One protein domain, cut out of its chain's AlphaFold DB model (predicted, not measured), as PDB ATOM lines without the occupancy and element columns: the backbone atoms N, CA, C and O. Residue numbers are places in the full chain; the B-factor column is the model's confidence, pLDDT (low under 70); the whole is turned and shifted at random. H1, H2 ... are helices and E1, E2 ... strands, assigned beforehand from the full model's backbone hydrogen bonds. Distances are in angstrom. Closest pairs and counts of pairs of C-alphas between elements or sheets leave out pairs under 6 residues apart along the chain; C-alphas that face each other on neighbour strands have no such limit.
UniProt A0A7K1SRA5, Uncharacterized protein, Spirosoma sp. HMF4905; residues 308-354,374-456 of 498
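What this domain is: This is residues 308 to 354 and 374 to 456 of the 498 residues of an uncharacterized protein of Spirosoma sp. HMF4905 (UniProt A0A7K1SRA5). A single antiparallel sheet of five strands, curled like part of a barrel, has the helix H2 over one face, across E3; the short helix H1 only grazes the sheet, the short helix H3 is not on it, and a long unnamed stretch, residues 374 to 407, is tied to E3 by a short pairing of residues 377 to 378. The 130 printed residues hold three named helices and five named strands in the order H1 E1 E2 H2 E3 E4 E5 H3, with sheet order E1 E2 E3 E4 E5. The class is mixed, helices and strands, with under half of the residues in named elements. The whole is compact, with a radius of gyration of the C-alphas of 15.0 A and spans of 48 by 40 by 25 A.

Where its parts are: E3, residues 408 to 420, spans 23.0 A from C-alpha 408 at (126.220, 110.337, 128.630). E4 is residues 423 to 432, 22.9 A, and E5 residues 435 to 442, 20.5 A. E2 is residues 327 to 332, E1 residues 319 to 321. H2 is residues 337 to 345, 12.4 A; H1, residues 308 to 311, begins at C-alpha 308 at (118.526, 136.828, 126.160); H3 is residues 450 to 454 and ends at C-alpha 454 at (122.585, 137.126, 138.100).

How they stand to each other: E3, E4 and E5 form a meander, each strand the antiparallel neighbour of the one before; N 418 and O 425 are 2.8 A apart, N 428 and O 439 2.9 A. E3 bends by 96 degrees at residue 411. E2 pairs with E3 through N 331 and O 417, 2.9 A, and E1 with E2 through N 328 and O 320, 2.9 A. H2 is on the sheet, at a height over the sheet of 9.2 A, across E3 at 86 degrees on the local plane; their closest C-alphas, Ala 339 and Pro 414, are 5.5 A apart. H1 only grazes the sheet; H3 is not on it. In H2 and H3 every O i to N i+4 pair is within hydrogen-bond range; H1 is too short for one.

The domain as a whole: Residues 355 to 373 are not printed, and C-alphas 354 and 374 are 8.8 A apart. Of the links printed whole, none is long. Mean pLDDT of the printed part is 70.7, with 53 residues under 70, among them 445 to 456.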
ATOM      1  N   ASP A 308     118.824 136.220 127.468       60.59
ATOM      2  CA  ASP A 308     118.526 136.828 126.160       60.59
ATOM      3  C   ASP A 308     118.945 135.931 124.987       60.59
ATOM      4  O   ASP A 308     118.261 135.856 123.962       60.59
ATOM      5  N   HIS A 309     120.047 135.189 125.126       60.97
ATOM      6  CA  HIS A 309     120.457 134.203 124.130       60.97
ATOM      7  C   HIS A 309     119.472 133.027 124.034       60.97
ATOM      8  O   HIS A 309     119.194 132.597 122.914       60.97
ATOM      9  N   ILE A 310     118.890 132.570 125.148       63.66
ATOM     10  CA  ILE A 310     118.009 131.389 125.186       63.66
ATOM     11  C   ILE A 310     116.527 131.729 124.962       63.66
ATOM     12  O   ILE A 310     115.831 130.940 124.331       63.66
ATOM     13  N   TYR A 311     116.025 132.879 125.412       66.38
ATOM     14  CA  TYR A 311     114.577 133.138 125.465       66.38
ATOM     15  C   TYR A 311     114.114 134.378 124.698       66.38
ATOM     16  O   TYR A 311     112.923 134.494 124.423       66.38
ATOM     17  N   ASN A 312     115.017 135.284 124.302       61.00
ATOM     18  CA  ASN A 312     114.637 136.528 123.629       61.00
ATOM     19  C   ASN A 312     115.060 136.499 122.141       61.00
ATOM     20  O   ASN A 312     116.253 136.593 121.820       61.00
ATOM     21  N   PRO A 313     114.137 136.289 121.187       51.72
ATOM     22  CA  PRO A 313     114.486 136.230 119.773       51.72
ATOM     23  C   PRO A 313     114.713 137.637 119.205       51.72
ATOM     24  O   PRO A 313     113.775 138.343 118.845       51.72
ATOM     25  N   ILE A 314     115.974 138.052 119.080       47.94
ATOM     26  CA  ILE A 314     116.338 139.242 118.303       47.94
ATOM     27  C   ILE A 314     116.558 138.804 116.845       47.94
ATOM     28  O   ILE A 314     117.597 138.233 116.521       47.94
ATOM     29  N   GLY A 315     115.585 139.074 115.967       52.47
ATOM     30  CA  GLY A 315     115.730 138.967 114.504       52.47
ATOM     31  C   GLY A 315     114.980 137.814 113.822       52.47
ATOM     32  O   GLY A 315     114.453 136.913 114.469       52.47
ATOM     33  N   ALA A 316     114.913 137.872 112.484       48.94
ATOM     34  CA  ALA A 316     114.226 136.895 111.636       48.94
ATOM     35  C   ALA A 316     114.843 135.496 111.798       48.94
ATOM     36  O   ALA A 316     115.998 135.279 111.434       48.94
ATOM     37  N   ILE A 317     114.075 134.560 112.356       61.41
ATOM     38  CA  ILE A 317     114.563 133.222 112.689       61.41
ATOM     39  C   ILE A 317     114.325 132.286 111.494       61.41
ATOM     40  O   ILE A 317     113.170 132.104 111.101       61.41
ATOM     41  N   PRO A 318     115.373 131.671 110.913       66.00
ATOM     42  CA  PRO A 318     115.204 130.602 109.938       66.00
ATOM     43  C   PRO A 318     114.344 129.481 110.527       66.00
ATOM     44  O   PRO A 318     114.602 129.022 111.644       66.00
ATOM     45  N   SER A 319     113.344 129.025 109.774       72.62
ATOM     46  CA  SER A 319     112.499 127.904 110.168       72.62
ATOM     47  C   SER A 319     112.452 126.824 109.095       72.62
ATOM     48  O   SER A 319     112.619 127.090 107.903       72.62
ATOM     49  N   TYR A 320     112.245 125.582 109.523       76.31
ATOM     50  CA  TYR A 320     111.977 124.460 108.628       76.31
ATOM     51  C   TYR A 320     110.818 123.627 109.169       76.31
ATOM     52  O   TYR A 320     110.558 123.615 110.374       76.31
ATOM     53  N   LYS A 321     110.095 122.958 108.263       73.62
ATOM     54  CA  LYS A 321     109.007 122.054 108.635       73.62
ATOM     55  C   LYS A 321     109.526 120.633 108.807       73.62
ATOM     56  O   LYS A 321     110.269 120.140 107.959       73.62
ATOM     57  N   THR A 322     109.125 119.984 109.888       68.81
ATOM     58  CA  THR A 322     109.328 118.551 110.098       68.81
ATOM     59  C   THR A 322     108.417 117.723 109.177       68.81
ATOM     60  O   THR A 322     107.442 118.256 108.635       68.81
ATOM     61  N   PRO A 323     108.698 116.418 108.981       68.06
ATOM     62  CA  PRO A 323     107.854 115.527 108.174       68.06
ATOM     63  C   PRO A 323     106.384 115.444 108.626       68.06
ATOM     64  O   PRO A 323     105.506 115.181 107.811       68.06
ATOM     65  N   ASP A 324     106.110 115.700 109.902       68.75
ATOM     66  CA  ASP A 324     104.792 115.755 110.543       68.75
ATOM     67  C   ASP A 324     104.160 117.165 110.546       68.75
ATOM     68  O   ASP A 324     103.096 117.383 111.123       68.75
ATOM     69  N   GLY A 325     104.767 118.127 109.838       69.88
ATOM     70  CA  GLY A 325     104.181 119.437 109.534       69.88
ATOM     71  C   GLY A 325     104.423 120.533 110.577       69.88
ATOM     72  O   GLY A 325     103.918 121.648 110.407       69.88
ATOM     73  N   GLN A 326     105.204 120.260 111.621       73.81
ATOM     74  CA  GLN A 326     105.517 121.215 112.685       73.81
ATOM     75  C   GLN A 326     106.683 122.121 112.289       73.81
ATOM     76  O   GLN A 326     107.551 121.746 111.509       73.81
ATOM     77  N   THR A 327     106.684 123.357 112.792       75.94
ATOM     78  CA  THR A 327     107.706 124.356 112.447       75.94
ATOM     79  C   THR A 327     108.756 124.419 113.547       75.94
ATOM     80  O   THR A 327     108.418 124.696 114.695       75.94
ATOM     81  N   ILE A 328     110.019 124.195 113.188       78.06
ATOM     82  CA  ILE A 328     111.168 124.362 114.083       78.06
ATOM     83  C   ILE A 328     111.861 125.669 113.736       78.06
ATOM     84  O   ILE A 328     112.205 125.893 112.574       78.06
ATOM     85  N   TYR A 329     112.110 126.503 114.742       79.75
ATOM     86  CA  TYR A 329     112.900 127.725 114.595       79.75
ATOM     87  C   TYR A 329     114.340 127.482 115.044       79.75
ATOM     88  O   TYR A 329     114.567 126.839 116.067       79.75
ATOM     89  N   VAL A 330     115.320 127.993 114.297       78.38
ATOM     90  CA  VAL A 330     116.747 127.818 114.610       78.38
ATOM     91  C   VAL A 330     117.408 129.164 114.842       78.38
ATOM     92  O   VAL A 330     117.545 129.962 113.916       78.38
ATOM     93  N   LYS A 331     117.889 129.399 116.062       75.56
ATOM     94  CA  LYS A 331     118.663 130.591 116.415       75.56
ATOM     95  C   LYS A 331     120.160 130.263 116.434       75.56
ATOM     96  O   LYS A 331     120.530 129.176 116.889       75.56
ATOM     97  N   PRO A 332     121.037 131.184 115.992       71.12
ATOM     98  CA  PRO A 332     122.452 131.107 116.322       71.12
ATOM     99  C   PRO A 332     122.617 131.042 117.843       71.12
ATOM    100  O   PRO A 332     122.091 131.878 118.576       71.12
ATOM    101  N   GLY A 333     123.310 130.015 118.309       68.94
ATOM    102  CA  GLY A 333     123.674 129.858 119.706       68.94
ATOM    103  C   GLY A 333     124.860 130.748 120.069       68.94
ATOM    104  O   GLY A 333     125.009 131.854 119.547       68.94
ATOM    105  N   ALA A 334     125.713 130.276 120.972       65.75
ATOM    106  CA  ALA A 334     126.838 131.064 121.462       65.75
ATOM    107  C   ALA A 334     128.144 130.266 121.486       65.75
ATOM    108  O   ALA A 334     128.156 129.042 121.378       65.75
ATOM    109  N   THR A 335     129.255 130.983 121.643       62.59
ATOM    110  CA  THR A 335     130.602 130.419 121.801       62.59
ATOM    111  C   THR A 335     131.201 130.820 123.149       62.59
ATOM    112  O   THR A 335     130.819 131.837 123.730       62.59
ATOM    113  N   GLY A 336     132.181 130.058 123.640       59.66
ATOM    114  CA  GLY A 336     132.884 130.364 124.889       59.66
ATOM    115  C   GLY A 336     131.981 130.246 126.121       59.66
ATOM    116  O   GLY A 336     131.139 129.361 126.194       59.66
ATOM    117  N   ARG A 337     132.118 131.158 127.090       59.16
ATOM    118  CA  ARG A 337     131.441 131.052 128.402       59.16
ATOM    119  C   ARG A 337     129.910 131.022 128.331       59.16
ATOM    120  O   ARG A 337     129.277 130.358 129.146       59.16
ATOM    121  N   VAL A 338     129.321 131.716 127.355       60.34
ATOM    122  CA  VAL A 338     127.864 131.705 127.124       60.34
ATOM    123  C   VAL A 338     127.417 130.326 126.623       60.34
ATOM    124  O   VAL A 338     126.361 129.844 127.017       60.34
ATOM    125  N   ALA A 339     128.250 129.652 125.825       68.06
ATOM    126  CA  ALA A 339     128.010 128.288 125.367       68.06
ATOM    127  C   ALA A 339     128.017 127.289 126.537       68.06
ATOM    128  O   ALA A 339     127.111 126.468 126.641       68.06
ATOM    129  N   ASP A 340     128.971 127.421 127.466       70.81
ATOM    130  CA  ASP A 340     129.024 126.593 128.682       70.81
ATOM    131  C   ASP A 340     127.788 126.797 129.567       70.81
ATOM    132  O   ASP A 340     127.278 125.846 130.156       70.81
ATOM    133  N   GLY A 341     127.290 128.038 129.648       68.56
ATOM    134  CA  GLY A 341     126.044 128.366 130.340       68.56
ATOM    135  C   GLY A 341     124.824 127.692 129.709       68.56
ATOM    136  O   GLY A 341     124.011 127.114 130.426       68.56
ATOM    137  N   ILE A 342     124.729 127.684 128.374       73.19
ATOM    138  CA  ILE A 342     123.665 126.981 127.638       73.19
ATOM    139  C   ILE A 342     123.743 125.460 127.874       73.19
ATOM    140  O   ILE A 342     122.719 124.822 128.108       73.19
ATOM    141  N   ILE A 343     124.948 124.875 127.875       79.50
ATOM    142  CA  ILE A 343     125.164 123.443 128.159       79.50
ATOM    143  C   ILE A 343     124.731 123.096 129.595       79.50
ATOM    144  O   ILE A 343     124.032 122.102 129.803       79.50
ATOM    145  N   ARG A 344     125.072 123.937 130.581       75.62
ATOM    146  CA  ARG A 344     124.626 123.759 131.975       75.62
ATOM    147  C   ARG A 344     123.115 123.913 132.134       75.62
ATOM    148  O   ARG A 344     122.508 123.107 132.834       75.62
ATOM    149  N   ALA A 345     122.496 124.867 131.437       75.44
ATOM    150  CA  ALA A 345     121.038 125.029 131.411       75.44
ATOM    151  C   ALA A 345     120.328 123.793 130.820       75.44
ATOM    152  O   ALA A 345     119.237 123.412 131.250       75.44
ATOM    153  N   ALA A 346     120.985 123.088 129.895       80.19
ATOM    154  CA  ALA A 346     120.544 121.785 129.408       80.19
ATOM    155  C   ALA A 346     120.761 120.636 130.419       80.19
ATOM    156  O   ALA A 346     120.488 119.486 130.102       80.19
ATOM    157  N   GLY A 347     121.248 120.893 131.638       74.50
ATOM    158  CA  GLY A 347     121.492 119.861 132.654       74.50
ATOM    159  C   GLY A 347     122.687 118.953 132.338       74.50
ATOM    160  O   GLY A 347     122.766 117.822 132.838       74.50
ATOM    161  N   ILE A 348     123.603 119.421 131.488       79.88
ATOM    162  CA  ILE A 348     124.833 118.725 131.107       79.88
ATOM    163  C   ILE A 348     126.015 119.438 131.772       79.88
ATOM    164  O   ILE A 348     126.113 120.664 131.735       79.88
ATOM    165  N   GLN A 349     126.925 118.686 132.390       75.38
ATOM    166  CA  GLN A 349     128.165 119.265 132.899       75.38
ATOM    167  C   GLN A 349     129.145 119.481 131.734       75.38
ATOM    168  O   GLN A 349     129.462 118.524 131.025       75.38
ATOM    169  N   PRO A 350     129.618 120.721 131.507       63.28
ATOM    170  CA  PRO A 350     130.639 120.982 130.506       63.28
ATOM    171  C   PRO A 350     131.956 120.324 130.930       63.28
ATOM    172  O   PRO A 350     132.293 120.320 132.111       63.28
ATOM    173  N   GLU A 351     132.626 119.740 129.938       61.16
ATOM    174  CA  GLU A 351     133.971 119.151 129.922       61.16
ATOM    175  C   GLU A 351     134.675 119.021 131.293       61.16
ATOM    176  O   GLU A 351     135.254 119.972 131.816       61.16
ATOM    177  N   GLN A 352     134.655 117.811 131.858       49.12
ATOM    178  CA  GLN A 352     135.619 117.390 132.875       49.12
ATOM    179  C   GLN A 352     136.604 116.423 132.216       49.12
ATOM    180  O   GLN A 352     136.180 115.463 131.569       49.12
ATOM    181  N   ASP A 353     137.907 116.660 132.384       38.00
ATOM    182  CA  ASP A 353     138.924 115.667 132.043       38.00
ATOM    183  C   ASP A 353     138.606 114.372 132.806       38.00
ATOM    184  O   ASP A 353     138.477 114.368 134.031       38.00
ATOM    185  N   TYR A 354     138.477 113.253 132.089       36.81
ATOM    186  CA  TYR A 354     138.060 111.949 132.633       36.81
ATOM    187  C   TYR A 354     139.015 111.371 133.703       36.81
ATOM    188  O   TYR A 354     138.776 110.291 134.239       36.81
ATOM    189  N   LYS A 374     138.251 109.589 124.456       50.66
ATOM    190  CA  LYS A 374     136.958 110.187 124.094       50.66
ATOM    191  C   LYS A 374     136.415 111.042 125.235       50.66
ATOM    192  O   LYS A 374     136.069 110.535 126.295       50.66
ATOM    193  N   LYS A 375     136.296 112.346 124.973       56.31
ATOM    194  CA  LYS A 375     135.594 113.327 125.811       56.31
ATOM    195  C   LYS A 375     134.141 112.885 125.994       56.31
ATOM    196  O   LYS A 375     133.437 112.693 125.005       56.31
ATOM    197  N   VAL A 376     133.693 112.717 127.235       60.31
ATOM    198  CA  VAL A 376     132.303 112.349 127.537       60.31
ATOM    199  C   VAL A 376     131.715 113.393 128.477       60.31
ATOM    200  O   VAL A 376     132.248 113.641 129.555       60.31
ATOM    201  N   TYR A 377     130.598 113.991 128.075       72.19
ATOM    202  CA  TYR A 377     129.828 114.904 128.910       72.19
ATOM    203  C   TYR A 377     128.868 114.090 129.782       72.19
ATOM    204  O   TYR A 377     128.064 113.295 129.276       72.19
ATOM    205  N   SER A 378     128.952 114.284 131.097       73.00
ATOM    206  CA  SER A 378     128.030 113.689 132.062       73.00
ATOM    207  C   SER A 378     126.777 114.554 132.204       73.00
ATOM    208  O   SER A 378     126.797 115.777 132.038       73.00
ATOM    209  N   SER A 379     125.650 113.919 132.506       76.88
ATOM    210  CA  SER A 379     124.385 114.619 132.692       76.88
ATOM    211  C   SER A 379     123.552 113.977 133.788       76.88
ATOM    212  O   SER A 379     123.716 112.801 134.101       76.88
ATOM    213  N   ARG A 380     122.647 114.768 134.370       70.31
ATOM    214  CA  ARG A 380     121.598 114.298 135.289       70.31
ATOM    215  C   ARG A 380     120.261 114.065 134.580       70.31
ATOM    216  O   ARG A 380     119.256 113.804 135.235       70.31
ATOM    217  N   LEU A 381     120.230 114.205 133.256       75.62
ATOM    218  CA  LEU A 381     119.022 114.044 132.464       75.62
ATOM    219  C   LEU A 381     118.597 112.581 132.405       75.62
ATOM    220  O   LEU A 381     119.397 111.705 132.080       75.62
ATOM    221  N   ASN A 382     117.304 112.359 132.625       73.12
ATOM    222  CA  ASN A 382     116.649 111.060 132.463       73.12
ATOM    223  C   ASN A 382     115.824 110.982 131.167       73.12
ATOM    224  O   ASN A 382     115.244 109.941 130.854       73.12
ATOM    225  N   GLU A 383     115.768 112.077 130.404       80.50
ATOM    226  CA  GLU A 383     115.060 112.167 129.132       80.50
ATOM    227  C   GLU A 383     115.821 113.026 128.118       80.50
ATOM    228  O   GLU A 383     116.376 114.069 128.457       80.50
ATOM    229  N   VAL A 384     115.818 112.577 126.866       85.88
ATOM    230  CA  VAL A 384     116.222 113.347 125.680       85.88
ATOM    231  C   VAL A 384     115.186 113.107 124.584       85.88
ATOM    232  O   VAL A 384     114.309 112.263 124.739       85.88
ATOM    233  N   TYR A 385     115.264 113.828 123.474       87.94
ATOM    234  CA  TYR A 385     114.294 113.734 122.383       87.94
ATOM    235  C   TYR A 385     114.993 113.327 121.084       87.94
ATOM    236  O   TYR A 385     116.204 113.498 120.923       87.94
ATOM    237  N   THR A 386     114.253 112.763 120.139       85.31
ATOM    238  CA  THR A 386     114.697 112.649 118.743       85.31
ATOM    239  C   THR A 386     115.012 114.036 118.171       85.31
ATOM    240  O   THR A 386     114.496 115.048 118.638       85.31
ATOM    241  N   THR A 387     115.852 114.118 117.135       83.75
ATOM    242  CA  THR A 387     116.201 115.405 116.492       83.75
ATOM    243  C   THR A 387     115.022 116.093 115.800       83.75
ATOM    244  O   THR A 387     115.152 117.237 115.384       83.75
ATOM    245  N   ASN A 388     113.893 115.394 115.660       78.56
ATOM    246  CA  ASN A 388     112.636 115.947 115.162       78.56
ATOM    247  C   ASN A 388     111.705 116.396 116.306       78.56
ATOM    248  O   ASN A 388     110.605 116.852 116.031       78.56
ATOM    249  N   PHE A 389     112.149 116.300 117.568       80.81
ATOM    250  CA  PHE A 389     111.450 116.748 118.782       80.81
ATOM    251  C   PHE A 389     110.117 116.031 119.083       80.81
ATOM    252  O   PHE A 389     109.409 116.404 120.017       80.81
ATOM    253  N   ASP A 390     109.806 114.965 118.344       75.25
ATOM    254  CA  ASP A 390     108.528 114.247 118.352       75.25
ATOM    255  C   ASP A 390     108.489 113.065 119.332       75.25
ATOM    256  O   ASP A 390     107.435 112.729 119.876       75.25
ATOM    257  N   GLN A 391     109.639 112.441 119.609       81.81
ATOM    258  CA  GLN A 391     109.717 111.243 120.437       81.81
ATOM    259  C   GLN A 391     110.689 111.415 121.604       81.81
ATOM    260  O   GLN A 391     111.888 111.636 121.431       81.81
ATOM    261  N   LYS A 392     110.168 111.215 122.817       84.94
ATOM    262  CA  LYS A 392     110.968 111.130 124.040       84.94
ATOM    263  C   LYS A 392     111.721 109.800 124.091       84.94
ATOM    264  O   LYS A 392     111.138 108.723 123.970       84.94
ATOM    265  N   LEU A 393     113.024 109.891 124.309       82.00
ATOM    266  CA  LEU A 393     113.950 108.788 124.491       82.00
ATOM    267  C   LEU A 393     114.368 108.727 125.963       82.00
ATOM    268  O   LEU A 393     114.730 109.736 126.570       82.00
ATOM    269  N   THR A 394     114.345 107.526 126.528       78.19
ATOM    270  CA  THR A 394     114.849 107.233 127.873       78.19
ATOM    271  C   THR A 394     116.009 106.248 127.774       78.19
ATOM    272  O   THR A 394     116.060 105.421 126.859       78.19
ATOM    273  N   ASN A 395     116.968 106.352 128.691       74.81
ATOM    274  CA  ASN A 395     118.076 105.409 128.790       74.81
ATOM    275  C   ASN A 395     117.785 104.417 129.920       74.81
ATOM    276  O   ASN A 395     117.360 104.818 131.004       74.81
ATOM    277  N   SER A 396     118.011 103.129 129.678       65.19
ATOM    278  CA  SER A 396     117.837 102.068 130.676       65.19
ATOM    279  C   SER A 396     119.146 101.316 130.867       65.19
ATOM    280  O   SER A 396     119.856 101.067 129.892       65.19
ATOM    281  N   ILE A 397     119.451 100.916 132.101       59.94
ATOM    282  CA  ILE A 397     120.635 100.098 132.391       59.94
ATOM    283  C   ILE A 397     120.485  98.739 131.693       59.94
ATOM    284  O   ILE A 397     119.444  98.084 131.797       59.94
ATOM    285  N   ALA A 398     121.528  98.299 130.983       54.19
ATOM    286  CA  ALA A 398     121.557  96.972 130.377       54.19
ATOM    287  C   ALA A 398     121.330  95.902 131.465       54.19
ATOM    288  O   ALA A 398     122.124  95.777 132.390       54.19
ATOM    289  N   GLY A 399     120.220  95.162 131.374       55.00
ATOM    290  CA  GLY A 399     119.849  94.117 132.339       55.00
ATOM    291  C   GLY A 399     118.776  94.497 133.369       55.00
ATOM    292  O   GLY A 399     118.255  93.602 134.027       55.00
ATOM    293  N   GLN A 400     118.362  95.767 133.468       53.69
ATOM    294  CA  GLN A 400     117.231  96.190 134.308       53.69
ATOM    295  C   GLN A 400     116.206  96.972 133.478       53.69
ATOM    296  O   GLN A 400     116.345  98.170 133.231       53.69
ATOM    297  N   LYS A 401     115.147  96.287 133.026       54.28
ATOM    298  CA  LYS A 401     114.010  96.951 132.371       54.28
ATOM    299  C   LYS A 401     113.299  97.850 133.388       54.28
ATOM    300  O   LYS A 401     112.745  97.344 134.355       54.28
ATOM    301  N   GLY A 402     113.267  99.156 133.127       58.16
ATOM    302  CA  GLY A 402     112.407 100.109 133.838       58.16
ATOM    303  C   GLY A 402     113.111 101.103 134.764       58.16
ATOM    304  O   GLY A 402     112.466 102.058 135.181       58.16
ATOM    305  N   THR A 403     114.410 100.948 135.039       59.44
ATOM    306  CA  THR A 403     115.164 101.913 135.859       59.44
ATOM    307  C   THR A 403     115.834 102.956 134.951       59.44
ATOM    308  O   THR A 403     116.721 102.579 134.172       59.44
ATOM    309  N   PRO A 404     115.428 104.243 134.988       64.00
ATOM    310  CA  PRO A 404     116.048 105.280 134.172       64.00
ATOM    311  C   PRO A 404     117.501 105.501 134.605       64.00
ATOM    312  O   PRO A 404     117.794 105.642 135.791       64.00
ATOM    313  N   SER A 405     118.406 105.505 133.630       69.62
ATOM    314  CA  SER A 405     119.822 105.820 133.815       69.62
ATOM    315  C   SER A 405     120.119 107.201 133.229       69.62
ATOM    316  O   SER A 405     119.521 107.548 132.205       69.62
ATOM    317  N   PRO A 406     121.044 107.982 133.811       76.62
ATOM    318  CA  PRO A 406     121.440 109.247 133.221       76.62
ATOM    319  C   PRO A 406     122.058 109.062 131.827       76.62
ATOM    320  O   PRO A 406     122.682 108.037 131.526       76.62
ATOM    321  N   PHE A 407     121.892 110.053 130.956       79.62
ATOM    322  CA  PHE A 407     122.558 110.058 129.653       79.62
ATOM    323  C   PHE A 407     124.032 110.465 129.774       79.62
ATOM    324  O   PHE A 407     124.403 111.335 130.560       79.62
ATOM    325  N   THR A 408     124.865 109.859 128.931       82.50
ATOM    326  CA  THR A 408     126.220 110.337 128.630       82.50
ATOM    327  C   THR A 408     126.252 110.818 127.187       82.50
ATOM    328  O   THR A 408     125.607 110.217 126.320       82.50
ATOM    329  N   PHE A 409     126.977 111.903 126.924       83.44
ATOM    330  CA  PHE A 409     127.064 112.489 125.590       83.44
ATOM    331  C   PHE A 409     128.501 112.465 125.075       83.44
ATOM    332  O   PHE A 409     129.420 112.854 125.784       83.44
ATOM    333  N   ASP A 410     128.684 112.035 123.830       80.88
ATOM    334  CA  ASP A 410     129.972 112.080 123.126       80.88
ATOM    335  C   ASP A 410     130.272 113.498 122.598       80.88
ATOM    336  O   ASP A 410     131.426 113.876 122.420       80.88
ATOM    337  N   SER A 411     129.236 114.304 122.332       83.50
ATOM    338  CA  SER A 411     129.381 115.705 121.910       83.50
ATOM    339  C   SER A 411     128.111 116.507 122.179       83.50
ATOM    340  O   SER A 411     127.012 115.978 121.998       83.50
ATOM    341  N   VAL A 412     128.251 117.792 122.504       82.81
ATOM    342  CA  VAL A 412     127.137 118.740 122.672       82.81
ATOM    343  C   VAL A 412     127.402 119.971 121.809       82.81
ATOM    344  O   VAL A 412     128.502 120.515 121.854       82.81
ATOM    345  N   ASP A 413     126.418 120.397 121.016       82.88
ATOM    346  CA  ASP A 413     126.545 121.534 120.101       82.88
ATOM    347  C   ASP A 413     125.688 122.727 120.571       82.88
ATOM    348  O   ASP A 413     124.493 122.789 120.268       82.88
ATOM    349  N   PRO A 414     126.279 123.694 121.301       80.44
ATOM    350  CA  PRO A 414     125.595 124.912 121.731       80.44
ATOM    351  C   PRO A 414     125.580 126.006 120.651       80.44
ATOM    352  O   PRO A 414     125.118 127.115 120.918       80.44
ATOM    353  N   SER A 415     126.098 125.743 119.442       76.00
ATOM    354  CA  SER A 415     126.187 126.747 118.373       76.00
ATOM    355  C   SER A 415     124.837 127.078 117.737       76.00
ATOM    356  O   SER A 415     124.731 128.060 116.998       76.00
ATOM    357  N   LYS A 416     123.797 126.283 118.020       82.62
ATOM    358  CA  LYS A 416     122.421 126.488 117.557       82.62
ATOM    359  C   LYS A 416     121.428 126.115 118.650       82.62
ATOM    360  O   LYS A 416     121.555 125.056 119.258       82.62
ATOM    361  N   ILE A 417     120.417 126.959 118.835       82.00
ATOM    362  CA  ILE A 417     119.274 126.685 119.709       82.00
ATOM    363  C   ILE A 417     118.058 126.443 118.821       82.00
ATOM    364  O   ILE A 417     117.726 127.268 117.965       82.00
ATOM    365  N   TYR A 418     117.421 125.295 119.008       85.44
ATOM    366  CA  TYR A 418     116.247 124.860 118.266       85.44
ATOM    367  C   TYR A 418     115.011 125.069 119.131       85.44
ATOM    368  O   TYR A 418     114.987 124.637 120.279       85.44
ATOM    369  N   TYR A 419     113.986 125.710 118.586       82.12
ATOM    370  CA  TYR A 419     112.723 125.917 119.279       82.12
ATOM    371  C   TYR A 419     111.653 125.055 118.647       82.12
ATOM    372  O   TYR A 419     111.384 125.147 117.444       82.12
ATOM    373  N   TYR A 420     111.048 124.235 119.492       80.38
ATOM    374  CA  TYR A 420     109.896 123.423 119.164       80.38
ATOM    375  C   TYR A 420     108.733 123.882 120.050       80.38
ATOM    376  O   TYR A 420     108.705 123.623 121.258       80.38
ATOM    377  N   GLY A 421     107.823 124.665 119.463       77.81
ATOM    378  CA  GLY A 421     106.954 125.558 120.237       77.81
ATOM    379  C   GLY A 421     107.788 126.593 121.003       77.81
ATOM    380  O   GLY A 421     108.772 127.102 120.470       77.81
ATOM    381  N   ASP A 422     107.444 126.842 122.267       72.25
ATOM    382  CA  ASP A 422     108.176 127.770 123.150       72.25
ATOM    383  C   ASP A 422     109.336 127.102 123.908       72.25
ATOM    384  O   ASP A 422     109.953 127.706 124.785       72.25
ATOM    385  N   LYS A 423     109.628 125.830 123.611       79.44
ATOM    386  CA  LYS A 423     110.644 125.055 124.327       79.44
ATOM    387  C   LYS A 423     111.981 125.095 123.579       79.44
ATOM    388  O   LYS A 423     112.024 124.643 122.430       79.44
ATOM    389  N   PRO A 424     113.061 125.600 124.205       85.94
ATOM    390  CA  PRO A 424     114.396 125.603 123.619       85.94
ATOM    391  C   PRO A 424     115.108 124.253 123.786       85.94
ATOM    392  O   PRO A 424     115.025 123.599 124.827       85.94
ATOM    393  N   PHE A 425     115.869 123.873 122.765       87.94
ATOM    394  CA  PHE A 425     116.661 122.650 122.705       87.94
ATOM    395  C   PHE A 425     118.038 122.902 122.088       87.94
ATOM    396  O   PHE A 425     118.209 123.786 121.248       87.94
ATOM    397  N   ILE A 426     119.006 122.056 122.431       89.56
ATOM    398  CA  ILE A 426     120.295 121.937 121.732       89.56
ATOM    399  C   ILE A 426     120.467 120.530 121.175       89.56
ATOM    400  O   ILE A 426     119.885 119.570 121.679       89.56
ATOM    401  N   HIS A 427     121.271 120.391 120.125       90.75
ATOM    402  CA  HIS A 427     121.603 119.078 119.582       90.75
ATOM    403  C   HIS A 427     122.831 118.494 120.275       90.75
ATOM    404  O   HIS A 427     123.807 119.189 120.560       90.75
ATOM    405  N   ALA A 428     122.791 117.189 120.517       89.31
ATOM    406  CA  ALA A 428     123.891 116.440 121.101       89.31
ATOM    407  C   ALA A 428     123.968 115.028 120.503       89.31
ATOM    408  O   ALA A 428     123.056 114.562 119.814       89.31
ATOM    409  N   VAL A 429     125.068 114.329 120.769       87.38
ATOM    410  CA  VAL A 429     125.232 112.902 120.473       87.38
ATOM    411  C   VAL A 429     125.257 112.163 121.801       87.38
ATOM    412  O   VAL A 429     126.233 112.266 122.534       87.38
ATOM    413  N   ALA A 430     124.180 111.448 122.124       85.88
ATOM    414  CA  ALA A 430     124.044 110.674 123.356       85.88
ATOM    415  C   ALA A 430     124.344 109.192 123.123       85.88
ATOM    416  O   ALA A 430     123.990 108.642 122.076       85.88
ATOM    417  N   ARG A 431     124.914 108.507 124.117       81.50
ATOM    418  CA  ARG A 431     125.015 107.043 124.111       81.50
ATOM    419  C   ARG A 431     123.746 106.429 124.686       81.50
ATOM    420  O   ARG A 431     123.483 106.531 125.880       81.50
ATOM    421  N   ILE A 432     122.981 105.745 123.838       79.31
ATOM    422  CA  ILE A 432     121.760 105.025 124.226       79.31
ATOM    423  C   ILE A 432     121.998 103.540 123.989       79.31
ATOM    424  O   ILE A 432     122.282 103.132 122.860       79.31
ATOM    425  N   ASN A 433     121.908 102.729 125.046       74.44
ATOM    426  CA  ASN A 433     122.251 101.301 125.000       74.44
ATOM    427  C   ASN A 433     123.649 101.047 124.385       74.44
ATOM    428  O   ASN A 433     123.825 100.158 123.552       74.44
ATOM    429  N   GLY A 434     124.628 101.890 124.735       72.00
ATOM    430  CA  GLY A 434     126.017 101.796 124.265       72.00
ATOM    431  C   GLY A 434     126.273 102.263 122.827       72.00
ATOM    432  O   GLY A 434     127.419 102.228 122.389       72.00
ATOM    433  N   LYS A 435     125.252 102.719 122.084       77.69
ATOM    434  CA  LYS A 435     125.410 103.223 120.709       77.69
ATOM    435  C   LYS A 435     125.198 104.741 120.642       77.69
ATOM    436  O   LYS A 435     124.216 105.221 121.214       77.69
ATOM    437  N   PRO A 436     126.055 105.491 119.925       83.12
ATOM    438  CA  PRO A 436     125.876 106.925 119.737       83.12
ATOM    439  C   PRO A 436     124.634 107.200 118.884       83.12
ATOM    440  O   PRO A 436     124.427 106.585 117.834       83.12
ATOM    441  N   ARG A 437     123.795 108.134 119.331       85.69
ATOM    442  CA  ARG A 437     122.603 108.608 118.624       85.69
ATOM    443  C   ARG A 437     122.517 110.124 118.715       85.69
ATOM    444  O   ARG A 437     122.742 110.694 119.778       85.69
ATOM    445  N   LYS A 438     122.166 110.775 117.604       89.38
ATOM    446  CA  LYS A 438     121.849 112.208 117.604       89.38
ATOM    447  C   LYS A 438     120.523 112.423 118.325       89.38
ATOM    448  O   LYS A 438     119.548 111.735 118.024       89.38
ATOM    449  N   VAL A 439     120.509 113.361 119.262       90.12
ATOM    450  CA  VAL A 439     119.355 113.678 120.103       90.12
ATOM    451  C   VAL A 439     119.208 115.187 120.260       90.12
ATOM    452  O   VAL A 439     120.174 115.938 120.108       90.12
ATOM    453  N   ALA A 440     117.997 115.618 120.584       90.31
ATOM    454  CA  ALA A 440     117.692 116.954 121.060       90.31
ATOM    455  C   ALA A 440     117.586 116.949 122.589       90.31
ATOM    456  O   ALA A 440     116.926 116.091 123.179       90.31
ATOM    457  N   VAL A 441     118.240 117.908 123.234       89.06
ATOM    458  CA  VAL A 441     118.285 118.045 124.689       89.06
ATOM    459  C   VAL A 441     117.532 119.310 125.090       89.06
ATOM    460  O   VAL A 441     117.883 120.378 124.583       89.06
ATOM    461  N   PRO A 442     116.506 119.221 125.955       87.88
ATOM    462  CA  PRO A 442     115.759 120.393 126.392       87.88
ATOM    463  C   PRO A 442     116.628 121.292 127.277       87.88
ATOM    464  O   PRO A 442     117.375 120.807 128.128       87.88
ATOM    465  N   ILE A 443     116.496 122.603 127.101       82.88
ATOM    466  CA  ILE A 443     117.095 123.607 127.984       82.88
ATOM    467  C   ILE A 443     116.045 124.023 129.022       82.88
ATOM    468  O   ILE A 443     114.922 124.369 128.656       82.88
ATOM    469  N   SER A 444     116.398 123.973 130.311       72.44
ATOM    470  CA  SER A 444     115.497 124.334 131.412       72.44
ATOM    471  C   SER A 444     116.087 125.430 132.294       72.44
ATOM    472  O   SER A 444     117.225 125.316 132.754       72.44
ATOM    473  N   ASP A 445     115.263 126.426 132.628       59.59
ATOM    474  CA  ASP A 445     115.593 127.492 133.583       59.59
ATOM    475  C   ASP A 445     115.926 126.949 134.975       59.59
ATOM    476  O   ASP A 445     116.766 127.497 135.684       59.59
ATOM    477  N   SER A 446     115.310 125.825 135.359       57.22
ATOM    478  CA  SER A 446     115.490 125.206 136.678       57.22
ATOM    479  C   SER A 446     116.914 124.715 136.945       57.22
ATOM    480  O   SER A 446     117.254 124.424 138.090       57.22
ATOM    481  N   ASN A 447     117.723 124.561 135.894       54.94
ATOM    482  CA  ASN A 447     119.087 124.046 135.984       54.94
ATOM    483  C   ASN A 447     120.136 125.163 136.090       54.94
ATOM    484  O   ASN A 447     121.310 124.865 136.299       54.94
ATOM    485  N   LEU A 448     119.725 126.427 135.961       54.91
ATOM    486  CA  LEU A 448     120.581 127.584 136.194       54.91
ATOM    487  C   LEU A 448     120.515 127.949 137.680       54.91
ATOM    488  O   LEU A 448     119.443 128.225 138.220       54.91
ATOM    489  N   THR A 449     121.652 127.952 138.375       51.19
ATOM    490  CA  THR A 449     121.666 128.429 139.767       51.19
ATOM    491  C   THR A 449     121.379 129.935 139.810       51.19
ATOM    492  O   THR A 449     121.725 130.675 138.889       51.19
ATOM    493  N   GLN A 450     120.766 130.433 140.890       39.97
ATOM    494  CA  GLN A 450     120.423 131.859 141.044       39.97
ATOM    495  C   GLN A 450     121.657 132.784 140.905       39.97
ATOM    496  O   GLN A 450     121.534 133.925 140.467       39.97
ATOM    497  N   GLY A 451     122.860 132.265 141.191       42.19
ATOM    498  CA  GLY A 451     124.142 132.929 140.934       42.19
ATOM    499  C   GLY A 451     124.573 132.953 139.461       42.19
ATOM    500  O   GLY A 451     125.248 133.887 139.052       42.19
ATOM    501  N   GLU A 452     124.163 131.998 138.628       47.44
ATOM    502  CA  GLU A 452     124.448 131.989 137.183       47.44
ATOM    503  C   GLU A 452     123.470 132.866 136.386       47.44
ATOM    504  O   GLU A 452     123.854 133.425 135.361       47.44
ATOM    505  N   LEU A 453     122.243 133.045 136.891       46.03
ATOM    506  CA  LEU A 453     121.242 133.962 136.325       46.03
ATOM    507  C   LEU A 453     121.557 135.441 136.599       46.03
ATOM    508  O   LEU A 453     121.156 136.298 135.816       46.03
ATOM    509  N   VAL A 454     122.282 135.743 137.682       40.16
ATOM    510  CA  VAL A 454     122.585 137.126 138.100       40.16
ATOM    511  C   VAL A 454     124.058 137.514 137.880       40.16
ATOM    512  O   VAL A 454     124.320 138.665 137.547       40.16
ATOM    513  N   ASN A 455     125.028 136.588 137.941       44.69
ATOM    514  CA  ASN A 455     126.467 136.928 137.910       44.69
ATOM    515  C   ASN A 455     127.211 136.600 136.601       44.69
ATOM    516  O   ASN A 455     128.418 136.352 136.622       44.69
ATOM    517  N   GLN A 456     126.546 136.637 135.444       46.69
ATOM    518  CA  GLN A 456     127.249 136.682 134.144       46.69
ATOM    519  C   GLN A 456     126.858 137.871 133.251       46.69
ATOM    520  O   GLN A 456     127.168 137.893 132.064       46.69
TER     521      GLN A 456